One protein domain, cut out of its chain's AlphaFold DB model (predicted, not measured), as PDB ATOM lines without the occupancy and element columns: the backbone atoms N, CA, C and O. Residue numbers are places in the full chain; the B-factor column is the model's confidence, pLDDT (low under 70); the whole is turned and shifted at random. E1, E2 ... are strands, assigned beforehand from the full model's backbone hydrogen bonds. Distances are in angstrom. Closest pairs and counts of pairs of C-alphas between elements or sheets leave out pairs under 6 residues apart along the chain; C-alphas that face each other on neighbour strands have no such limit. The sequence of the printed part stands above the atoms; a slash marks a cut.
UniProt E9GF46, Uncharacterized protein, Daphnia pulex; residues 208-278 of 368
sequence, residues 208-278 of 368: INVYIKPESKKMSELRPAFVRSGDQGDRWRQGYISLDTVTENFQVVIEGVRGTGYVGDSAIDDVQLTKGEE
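What this domain is: This is residues 208 to 278 of the 368 residues of an uncharacterized protein of Daphnia pulex (UniProt E9GF46). With little regular structure, this is a small antiparallel sheet of three strands, from which two long unnamed stretches, residues 230 to 249 and 258 to 278, fold back along its length. The printed part has 71 residues, with E1, E2 and E3 along the chain, sheet order E2, E1, E3, and no named helix. The class is all strand, though named elements hold only 19 residues. The whole is loose and flat, with a radius of gyration of the C-alphas of 14.0 A and spans of 40 by 31 by 13 A.

Where its parts are: E1, residues 208 to 214, begins at C-alpha 208 (12.275, -39.139, 19.760) and is 19.5 A long. E2 is residues 226 to 229, 10.3 A. E3, residues 250 to 257, 21.6 A, ends at C-alpha 257 (18.343, -38.555, 20.905).

How they stand to each other: Inner strand E1 is antiparallel to E3 at 157 degrees, with N 211 and O 253 2.8 A apart. E1 and E2 form a hairpin, antiparallel at 160 degrees, with N 210 and O 226 2.9 A apart. Edge strands E2 and E3 are apart.

The domain as a whole: The farthest C-alphas, of Gly 261 and Glu 277, are 42.5 A apart. The printed part has no cut. Both links are long. Mean pLDDT of the printed part is 72.8, with 29 residues under 70, among them 230 to 240 and 258 to 265.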
ATOM      1  N   ILE A 208      12.869 -40.328  20.361       79.25
ATOM      2  CA  ILE A 208      12.275 -39.139  19.760       79.25
ATOM      3  C   ILE A 208      11.589 -38.354  20.871       79.25
ATOM      4  O   ILE A 208      10.697 -38.871  21.551       79.25
ATOM      5  N   ASN A 209      11.992 -37.100  21.018       80.19
ATOM      6  CA  ASN A 209      11.363 -36.115  21.879       80.19
ATOM      7  C   ASN A 209      10.661 -35.072  21.015       80.19
ATOM      8  O   ASN A 209      11.194 -34.647  19.991       80.19
ATOM      9  N   VAL A 210       9.489 -34.613  21.440       82.19
ATOM     10  CA  VAL A 210       8.830 -33.463  20.818       82.19
ATOM     11  C   VAL A 210       8.505 -32.433  21.880       82.19
ATOM     12  O   VAL A 210       7.927 -32.752  22.918       82.19
ATOM     13  N   TYR A 211       8.869 -31.186  21.610       82.38
ATOM     14  CA  TYR A 211       8.678 -30.054  22.499       82.38
ATOM     15  C   TYR A 211       7.840 -28.984  21.826       82.38
ATOM     16  O   TYR A 211       7.966 -28.729  20.627       82.38
ATOM     17  N   ILE A 212       7.053 -28.292  22.640       85.19
ATOM     18  CA  ILE A 212       6.361 -27.074  22.243       85.19
ATOM     19  C   ILE A 212       7.137 -25.926  22.868       85.19
ATOM     20  O   ILE A 212       7.197 -25.810  24.091       85.19
ATOM     21  N   LYS A 213       7.802 -25.130  22.032       84.12
ATOM     22  CA  LYS A 213       8.674 -24.036  22.454       84.12
ATOM     23  C   LYS A 213       8.010 -22.693  22.158       84.12
ATOM     24  O   LYS A 213       8.070 -22.245  21.012       84.12
ATOM     25  N   PRO A 214       7.428 -22.022  23.163       87.50
ATOM     26  CA  PRO A 214       6.998 -20.639  23.024       87.50
ATOM     27  C   PRO A 214       8.178 -19.712  22.701       87.50
ATOM     28  O   PRO A 214       9.327 -20.006  23.049       87.50
ATOM     29  N   GLU A 215       7.905 -18.586  22.048       87.25
ATOM     30  CA  GLU A 215       8.918 -17.578  21.716       87.25
ATOM     31  C   GLU A 215       9.599 -17.018  22.976       87.25
ATOM     32  O   GLU A 215      10.817 -16.825  22.982       87.25
ATOM     33  N   SER A 216       8.846 -16.871  24.073       87.25
ATOM     34  CA  SER A 216       9.343 -16.397  25.370       87.25
ATOM     35  C   SER A 216      10.310 -17.344  26.095       87.25
ATOM     36  O   SER A 216      11.075 -16.886  26.949       87.25
ATOM     37  N   LYS A 217      10.305 -18.649  25.784       81.69
ATOM     38  CA  LYS A 217      11.048 -19.668  26.547       81.69
ATOM     39  C   LYS A 217      12.264 -20.219  25.813       81.69
ATOM     40  O   LYS A 217      12.277 -20.427  24.595       81.69
ATOM     41  N   LYS A 218      13.307 -20.526  26.587       81.56
ATOM     42  CA  LYS A 218      14.503 -21.222  26.092       81.56
ATOM     43  C   LYS A 218      14.305 -22.729  26.116       81.56
ATOM     44  O   LYS A 218      13.621 -23.262  26.979       81.56
ATOM     45  N   MET A 219      14.996 -23.427  25.215       79.56
ATOM     46  CA  MET A 219      14.910 -24.886  25.093       79.56
ATOM     47  C   MET A 219      15.281 -25.623  26.392       79.56
ATOM     48  O   MET A 219      14.654 -26.615  26.737       79.56
ATOM     49  N   SER A 220      16.241 -25.094  27.158       78.06
ATOM     50  CA  SER A 220      16.688 -25.646  28.448       78.06
ATOM     51  C   SER A 220      15.643 -25.594  29.566       78.06
ATOM     52  O   SER A 220      15.827 -26.223  30.601       78.06
ATOM     53  N   GLU A 221      14.586 -24.803  29.394       79.06
ATOM     54  CA  GLU A 221      13.516 -24.619  30.382       79.06
ATOM     55  C   GLU A 221      12.300 -25.507  30.079       79.06
ATOM     56  O   GLU A 221      11.313 -25.486  30.816       79.06
ATOM     57  N   LEU A 222      12.344 -26.267  28.980       75.06
ATOM     58  CA  LEU A 222      11.220 -27.047  28.480       75.06
ATOM     59  C   LEU A 222      11.353 -28.523  28.842       75.06
ATOM     60  O   LEU A 222      12.445 -29.076  28.949       75.06
ATOM     61  N   ARG A 223      10.195 -29.168  28.984       77.06
ATOM     62  CA  ARG A 223      10.062 -30.623  29.065       77.06
ATOM     63  C   ARG A 223       9.397 -31.130  27.785       77.06
ATOM     64  O   ARG A 223       8.580 -30.398  27.218       77.06
ATOM     65  N   PRO A 224       9.740 -32.339  27.315       78.62
ATOM     66  CA  PRO A 224       9.132 -32.882  26.111       78.62
ATOM     67  C   PRO A 224       7.647 -33.159  26.358       78.62
ATOM     68  O   PRO A 224       7.275 -33.768  27.357       78.62
ATOM     69  N   ALA A 225       6.806 -32.706  25.431       76.56
ATOM     70  CA  ALA A 225       5.375 -32.999  25.397       76.56
ATOM     71  C   ALA A 225       5.100 -34.424  24.882       76.56
ATOM     72  O   ALA A 225       4.035 -34.985  25.125       76.56
ATOM     73  N   PHE A 226       6.068 -35.022  24.187       76.88
ATOM     74  CA  PHE A 226       6.016 -36.405  23.737       76.88
ATOM     75  C   PHE A 226       7.396 -37.032  23.760       76.88
ATOM     76  O   PHE A 226       8.385 -36.392  23.407       76.88
ATOM     77  N   VAL A 227       7.427 -38.302  24.156       77.38
ATOM     78  CA  VAL A 227       8.637 -39.107  24.241       77.38
ATOM     79  C   VAL A 227       8.343 -40.513  23.722       77.38
ATOM     80  O   VAL A 227       7.379 -41.166  24.144       77.38
ATOM     81  N   ARG A 228       9.197 -41.005  22.825       73.75
ATOM     82  CA  ARG A 228       9.256 -42.415  22.411       73.75
ATOM     83  C   ARG A 228      10.688 -42.881  22.436       73.75
ATOM     84  O   ARG A 228      11.525 -42.241  21.826       73.75
ATOM     85  N   SER A 229      10.973 -43.973  23.131       77.38
ATOM     86  CA  SER A 229      12.336 -44.472  23.315       77.38
ATOM     87  C   SER A 229      12.433 -45.966  23.081       77.38
ATOM     88  O   SER A 229      11.499 -46.701  23.406       77.38
ATOM     89  N   GLY A 230      13.604 -46.408  22.637       65.75
ATOM     90  CA  GLY A 230      13.883 -47.809  22.371       65.75
ATOM     91  C   GLY A 230      13.188 -48.309  21.110       65.75
ATOM     92  O   GLY A 230      12.501 -47.565  20.411       65.75
ATOM     93  N   ASP A 231      13.383 -49.591  20.828       65.69
ATOM     94  CA  ASP A 231      12.887 -50.223  19.611       65.69
ATOM     95  C   ASP A 231      11.350 -50.263  19.600       65.69
ATOM     96  O   ASP A 231      10.713 -50.834  20.490       65.69
ATOM     97  N   GLN A 232      10.752 -49.607  18.605       65.44
ATOM     98  CA  GLN A 232       9.303 -49.560  18.412       65.44
ATOM     99  C   GLN A 232       8.807 -50.645  17.438       65.44
ATOM    100  O   GLN A 232       7.585 -50.807  17.280       65.44
ATOM    101  N   GLY A 233       9.727 -51.416  16.852       61.34
ATOM    102  CA  GLY A 233       9.505 -52.376  15.780       61.34
ATOM    103  C   GLY A 233       9.122 -51.725  14.452       61.34
ATOM    104  O   GLY A 233       8.897 -50.520  14.362       61.34
ATOM    105  N   ASP A 234       8.935 -52.569  13.444       59.34
ATOM    106  CA  ASP A 234       8.819 -52.174  12.032       59.34
ATOM    107  C   ASP A 234       7.407 -51.726  11.642       59.34
ATOM    108  O   ASP A 234       6.873 -52.095  10.594       59.34
ATOM    109  N   ARG A 235       6.715 -51.024  12.543       54.50
ATOM    110  CA  ARG A 235       5.355 -50.543  12.305       54.50
ATOM    111  C   ARG A 235       5.247 -49.052  12.524       54.50
ATOM    112  O   ARG A 235       5.641 -48.559  13.577       54.50
ATOM    113  N   TRP A 236       4.582 -48.376  11.591       60.44
ATOM    114  CA  TRP A 236       4.165 -46.997  11.785       60.44
ATOM    115  C   TRP A 236       3.233 -46.911  12.985       60.44
ATOM    116  O   TRP A 236       2.218 -47.610  13.082       60.44
ATOM    117  N   ARG A 237       3.615 -46.054  13.925       62.03
ATOM    118  CA  ARG A 237       2.861 -45.781  15.142       62.03
ATOM    119  C   ARG A 237       2.485 -44.323  15.134       62.03
ATOM    120  O   ARG A 237       3.351 -43.456  15.189       62.03
ATOM    121  N   GLN A 238       1.189 -44.066  15.110       62.44
ATOM    122  CA  GLN A 238       0.704 -42.705  15.153       62.44
ATOM    123  C   GLN A 238       0.953 -42.101  16.541       62.44
ATOM    124  O   GLN A 238       0.656 -42.713  17.573       62.44
ATOM    125  N   GLY A 239       1.555 -40.915  16.557       65.25
ATOM    126  CA  GLY A 239       1.804 -40.119  17.754       65.25
ATOM    127  C   GLY A 239       0.897 -38.898  17.774       65.25
ATOM    128  O   GLY A 239       0.590 -38.334  16.729       65.25
ATOM    129  N   TYR A 240       0.478 -38.485  18.968       68.62
ATOM    130  CA  TYR A 240      -0.370 -37.311  19.139       68.62
ATOM    131  C   TYR A 240       0.116 -36.484  20.307       68.62
ATOM    132  O   TYR A 240       0.521 -37.017  21.341       68.62
ATOM    133  N   ILE A 241       0.039 -35.173  20.123       71.06
ATOM    134  CA  ILE A 241       0.448 -34.188  21.109       71.06
ATOM    135  C   ILE A 241      -0.659 -33.157  21.159       71.06
ATOM    136  O   ILE A 241      -0.988 -32.543  20.145       71.06
ATOM    137  N   SER A 242      -1.251 -32.984  22.335       69.69
ATOM    138  CA  SER A 242      -2.140 -31.855  22.542       69.69
ATOM    139  C   SER A 242      -1.279 -30.613  22.700       69.69
ATOM    140  O   SER A 242      -0.414 -30.554  23.572       69.69
ATOM    141  N   LEU A 243      -1.493 -29.638  21.823       64.44
ATOM    142  CA  LEU A 243      -1.067 -28.283  22.111       64.44
ATOM    143  C   LEU A 243      -2.147 -27.699  23.014       64.44
ATOM    144  O   LEU A 243      -3.259 -27.449  22.543       64.44
ATOM    145  N   ASP A 244      -1.844 -27.513  24.298       62.62
ATOM    146  CA  ASP A 244      -2.676 -26.686  25.176       62.62
ATOM    147  C   ASP A 244      -2.880 -25.294  24.547       62.62
ATOM    148  O   ASP A 244      -2.267 -24.955  23.534       62.62
ATOM    149  N   THR A 245      -3.729 -24.447  25.133       61.66
ATOM    150  CA  THR A 245      -3.921 -23.073  24.641       61.66
ATOM    151  C   THR A 245      -2.590 -22.334  24.521       61.66
ATOM    152  O   THR A 245      -2.026 -21.882  25.517       61.66
ATOM    153  N   VAL A 246      -2.101 -22.196  23.288       63.62
ATOM    154  CA  VAL A 246      -0.874 -21.462  22.999       63.62
ATOM    155  C   VAL A 246      -1.235 -20.001  22.768       63.62
ATOM    156  O   VAL A 246      -1.939 -19.665  21.818       63.62
ATOM    157  N   THR A 247      -0.801 -19.131  23.678       75.56
ATOM    158  CA  THR A 247      -1.154 -17.699  23.691       75.56
ATOM    159  C   THR A 247      -0.134 -16.809  22.987       75.56
ATOM    160  O   THR A 247      -0.341 -15.606  22.866       75.56
ATOM    161  N   GLU A 248       0.980 -17.381  22.548       85.12
ATOM    162  CA  GLU A 248       2.069 -16.691  21.860       85.12
ATOM    163  C   GLU A 248       2.563 -17.530  20.677       85.12
ATOM    164  O   GLU A 248       2.191 -18.695  20.524       85.12
ATOM    165  N   ASN A 249       3.403 -16.942  19.824       84.38
ATOM    166  CA  ASN A 249       4.042 -17.701  18.756       84.38
ATOM    167  C   ASN A 249       4.902 -18.815  19.356       84.38
ATOM    168  O   ASN A 249       5.545 -18.647  20.395       84.38
ATOM    169  N   PHE A 250       4.939 -19.957  18.683       85.38
ATOM    170  CA  PHE A 250       5.667 -21.119  19.163       85.38
ATOM    171  C   PHE A 250       6.324 -21.882  18.019       85.38
ATOM    172  O   PHE A 250       6.005 -21.707  16.844       85.38
ATOM    173  N   GLN A 251       7.254 -22.749  18.394       84.19
ATOM    174  CA  GLN A 251       7.930 -23.694  17.524       84.19
ATOM    175  C   GLN A 251       7.641 -25.105  18.035       84.19
ATOM    176  O   GLN A 251       7.752 -25.363  19.235       84.19
ATOM    177  N   VAL A 252       7.303 -26.026  17.136       83.06
ATOM    178  CA  VAL A 252       7.343 -27.461  17.440       83.06
ATOM    179  C   VAL A 252       8.764 -27.935  17.166       83.06
ATOM    180  O   VAL A 252       9.269 -27.773  16.056       83.06
ATOM    181  N   VAL A 253       9.432 -28.468  18.184       81.62
ATOM    182  CA  VAL A 253      10.809 -28.962  18.083       81.62
ATOM    183  C   VAL A 253      10.781 -30.471  18.214       81.62
ATOM    184  O   VAL A 253      10.373 -30.987  19.250       81.62
ATOM    185  N   ILE A 254      11.227 -31.167  17.175       84.38
ATOM    186  CA  ILE A 254      11.402 -32.618  17.177       84.38
ATOM    187  C   ILE A 254      12.895 -32.899  17.337       84.38
ATOM    188  O   ILE A 254      13.714 -32.408  16.560       84.38
ATOM    189  N   GLU A 255      13.251 -33.665  18.357       81.88
ATOM    190  CA  GLU A 255      14.624 -34.001  18.716       81.88
ATOM    191  C   GLU A 255      14.812 -35.519  18.677       81.88
ATOM    192  O   GLU A 255      14.134 -36.258  19.389       81.88
ATOM    193  N   GLY A 256      15.768 -35.978  17.868       79.81
ATOM    194  CA  GLY A 256      16.271 -37.346  17.911       79.81
ATOM    195  C   GLY A 256      17.455 -37.451  18.873       79.81
ATOM    196  O   GLY A 256      18.511 -36.865  18.641       79.81
ATOM    197  N   VAL A 257      17.293 -38.214  19.945       74.75
ATOM    198  CA  VAL A 257      18.343 -38.555  20.905       74.75
ATOM    199  C   VAL A 257      18.917 -39.908  20.531       74.75
ATOM    200  O   VAL A 257      18.209 -40.907  20.488       74.75
ATOM    201  N   ARG A 258      20.223 -39.965  20.288       69.62
ATOM    202  CA  ARG A 258      20.909 -41.213  19.949       69.62
ATOM    203  C   ARG A 258      20.909 -42.197  21.131       69.62
ATOM    204  O   ARG A 258      21.170 -41.803  22.265       69.62
ATOM    205  N   GLY A 259      20.670 -43.479  20.843       66.88
ATOM    206  CA  GLY A 259      20.776 -44.574  21.815       66.88
ATOM    207  C   GLY A 259      22.225 -44.960  22.145       66.88
ATOM    208  O   GLY A 259      23.178 -44.237  21.854       66.88
ATOM    209  N   THR A 260      22.421 -46.133  22.748       62.78
ATOM    210  CA  THR A 260      23.757 -46.630  23.144       62.78
ATOM    211  C   THR A 260      24.632 -47.062  21.959       62.78
ATOM    212  O   THR A 260      25.840 -47.226  22.120       62.78
ATOM    213  N   GLY A 261      24.051 -47.204  20.761       59.12
ATOM    214  CA  GLY A 261      24.731 -47.577  19.517       59.12
ATOM    215  C   GLY A 261      24.555 -46.555  18.394       59.12
ATOM    216  O   GLY A 261      24.177 -45.412  18.624       59.12
ATOM    217  N   TYR A 262      24.911 -46.939  17.172       58.84
ATOM    218  CA  TYR A 262      24.770 -46.138  15.940       58.84
ATOM    219  C   TYR A 262      23.899 -46.841  14.891       58.84
ATOM    220  O   TYR A 262      23.825 -46.377  13.764       58.84
ATOM    221  N   VAL A 263      23.333 -47.988  15.266       56.41
ATOM    222  CA  VAL A 263      22.672 -48.946  14.375       56.41
ATOM    223  C   VAL A 263      21.142 -48.890  14.490       56.41
ATOM    224  O   VAL A 263      20.472 -49.879  14.240       56.41
ATOM    225  N   GLY A 264      20.607 -47.812  15.060       62.50
ATOM    226  CA  GLY A 264      19.179 -47.688  15.316       62.50
ATOM    227  C   GLY A 264      18.662 -46.371  14.775       62.50
ATOM    228  O   GLY A 264      19.290 -45.333  15.005       62.50
ATOM    229  N   ASP A 265      17.499 -46.435  14.140       68.31
ATOM    230  CA  ASP A 265      16.932 -45.325  13.379       68.31
ATOM    231  C   ASP A 265      15.622 -44.844  13.971       68.31
ATOM    232  O   ASP A 265      15.114 -45.316  14.994       68.31
ATOM    233  N   SER A 266      15.115 -43.786  13.367       73.94
ATOM    234  CA  SER A 266      13.910 -43.104  13.791       73.94
ATOM    235  C   SER A 266      13.306 -42.448  12.567       73.94
ATOM    236  O   SER A 266      13.930 -41.580  11.961       73.94
ATOM    237  N   ALA A 267      12.094 -42.861  12.222       73.50
ATOM    238  CA  ALA A 267      11.333 -42.283  11.131       73.50
ATOM    239  C   ALA A 267      10.090 -41.582  11.674       73.50
ATOM    240  O   ALA A 267       9.466 -42.023  12.643       73.50
ATOM    241  N   ILE A 268       9.760 -40.457  11.052       76.25
ATOM    242  CA  ILE A 268       8.598 -39.634  11.359       76.25
ATOM    243  C   ILE A 268       8.022 -39.225  10.015       76.25
ATOM    244  O   ILE A 268       8.772 -38.790   9.146       76.25
ATOM    245  N   ASP A 269       6.714 -39.351   9.873       68.06
ATOM    246  CA  ASP A 269       6.003 -38.947   8.669       68.06
ATOM    247  C   ASP A 269       4.613 -38.418   9.030       68.06
ATOM    248  O   ASP A 269       4.180 -38.547  10.182       68.06
ATOM    249  N   ASP A 270       3.949 -37.784   8.063       64.50
ATOM    250  CA  ASP A 270       2.587 -37.254   8.173       64.50
ATOM    251  C   ASP A 270       2.382 -36.336   9.393       64.50
ATOM    252  O   ASP A 270       1.377 -36.397  10.115       64.50
ATOM    253  N   VAL A 271       3.351 -35.450   9.652       75.38
ATOM    254  CA  VAL A 271       3.250 -34.475  10.747       75.38
ATOM    255  C   VAL A 271       2.179 -33.444  10.409       75.38
ATOM    256  O   VAL A 271       2.401 -32.513   9.637       75.38
ATOM    257  N   GLN A 272       1.019 -33.579  11.046       70.38
ATOM    258  CA  GLN A 272      -0.103 -32.669  10.869       70.38
ATOM    259  C   GLN A 272      -0.364 -31.847  12.131       70.38
ATOM    260  O   GLN A 272      -0.420 -32.377  13.242       70.38
ATOM    261  N   LEU A 273      -0.612 -30.547  11.947       73.75
ATOM    262  CA  LEU A 273      -1.142 -29.683  12.994       73.75
ATOM    263  C   LEU A 273      -2.614 -29.360  12.716       73.75
ATOM    264  O   LEU A 273      -2.932 -28.691  11.737       73.75
ATOM    265  N   THR A 274      -3.508 -29.814  13.592       70.56
ATOM    266  CA  THR A 274      -4.956 -29.571  13.486       70.56
ATOM    267  C   THR A 274      -5.446 -28.666  14.616       70.56
ATOM    268  O   THR A 274      -4.888 -28.659  15.715       70.56
ATOM    269  N   LYS A 275      -6.499 -27.874  14.361       71.56
ATOM    270  CA  LYS A 275      -7.104 -26.957  15.344       71.56
ATOM    271  C   LYS A 275      -8.628 -27.087  15.369       71.56
ATOM    272  O   LYS A 275      -9.239 -27.460  14.374       71.56
ATOM    273  N   GLY A 276      -9.248 -26.740  16.496       66.19
ATOM    274  CA  GLY A 276     -10.710 -26.675  16.617       66.19
ATOM    275  C   GLY A 276     -11.411 -28.029  16.427       66.19
ATOM    276  O   GLY A 276     -10.969 -29.048  16.957       66.19
ATOM    277  N   GLU A 277     -12.522 -28.037  15.685       64.75
ATOM    278  CA  GLU A 277     -13.374 -29.224  15.501       64.75
ATOM    279  C   GLU A 277     -12.665 -30.390  14.793       64.75
ATOM    280  O   GLU A 277     -12.967 -31.549  15.074       64.75
ATOM    281  N   GLU A 278     -11.675 -30.108  13.941       63.50
ATOM    282  CA  GLU A 278     -10.874 -31.133  13.258       63.50
ATOM    283  C   GLU A 278      -9.982 -31.912  14.231       63.50
ATOM    284  O   GLU A 278      -9.899 -33.138  14.143       63.50
TER     285      GLU A 278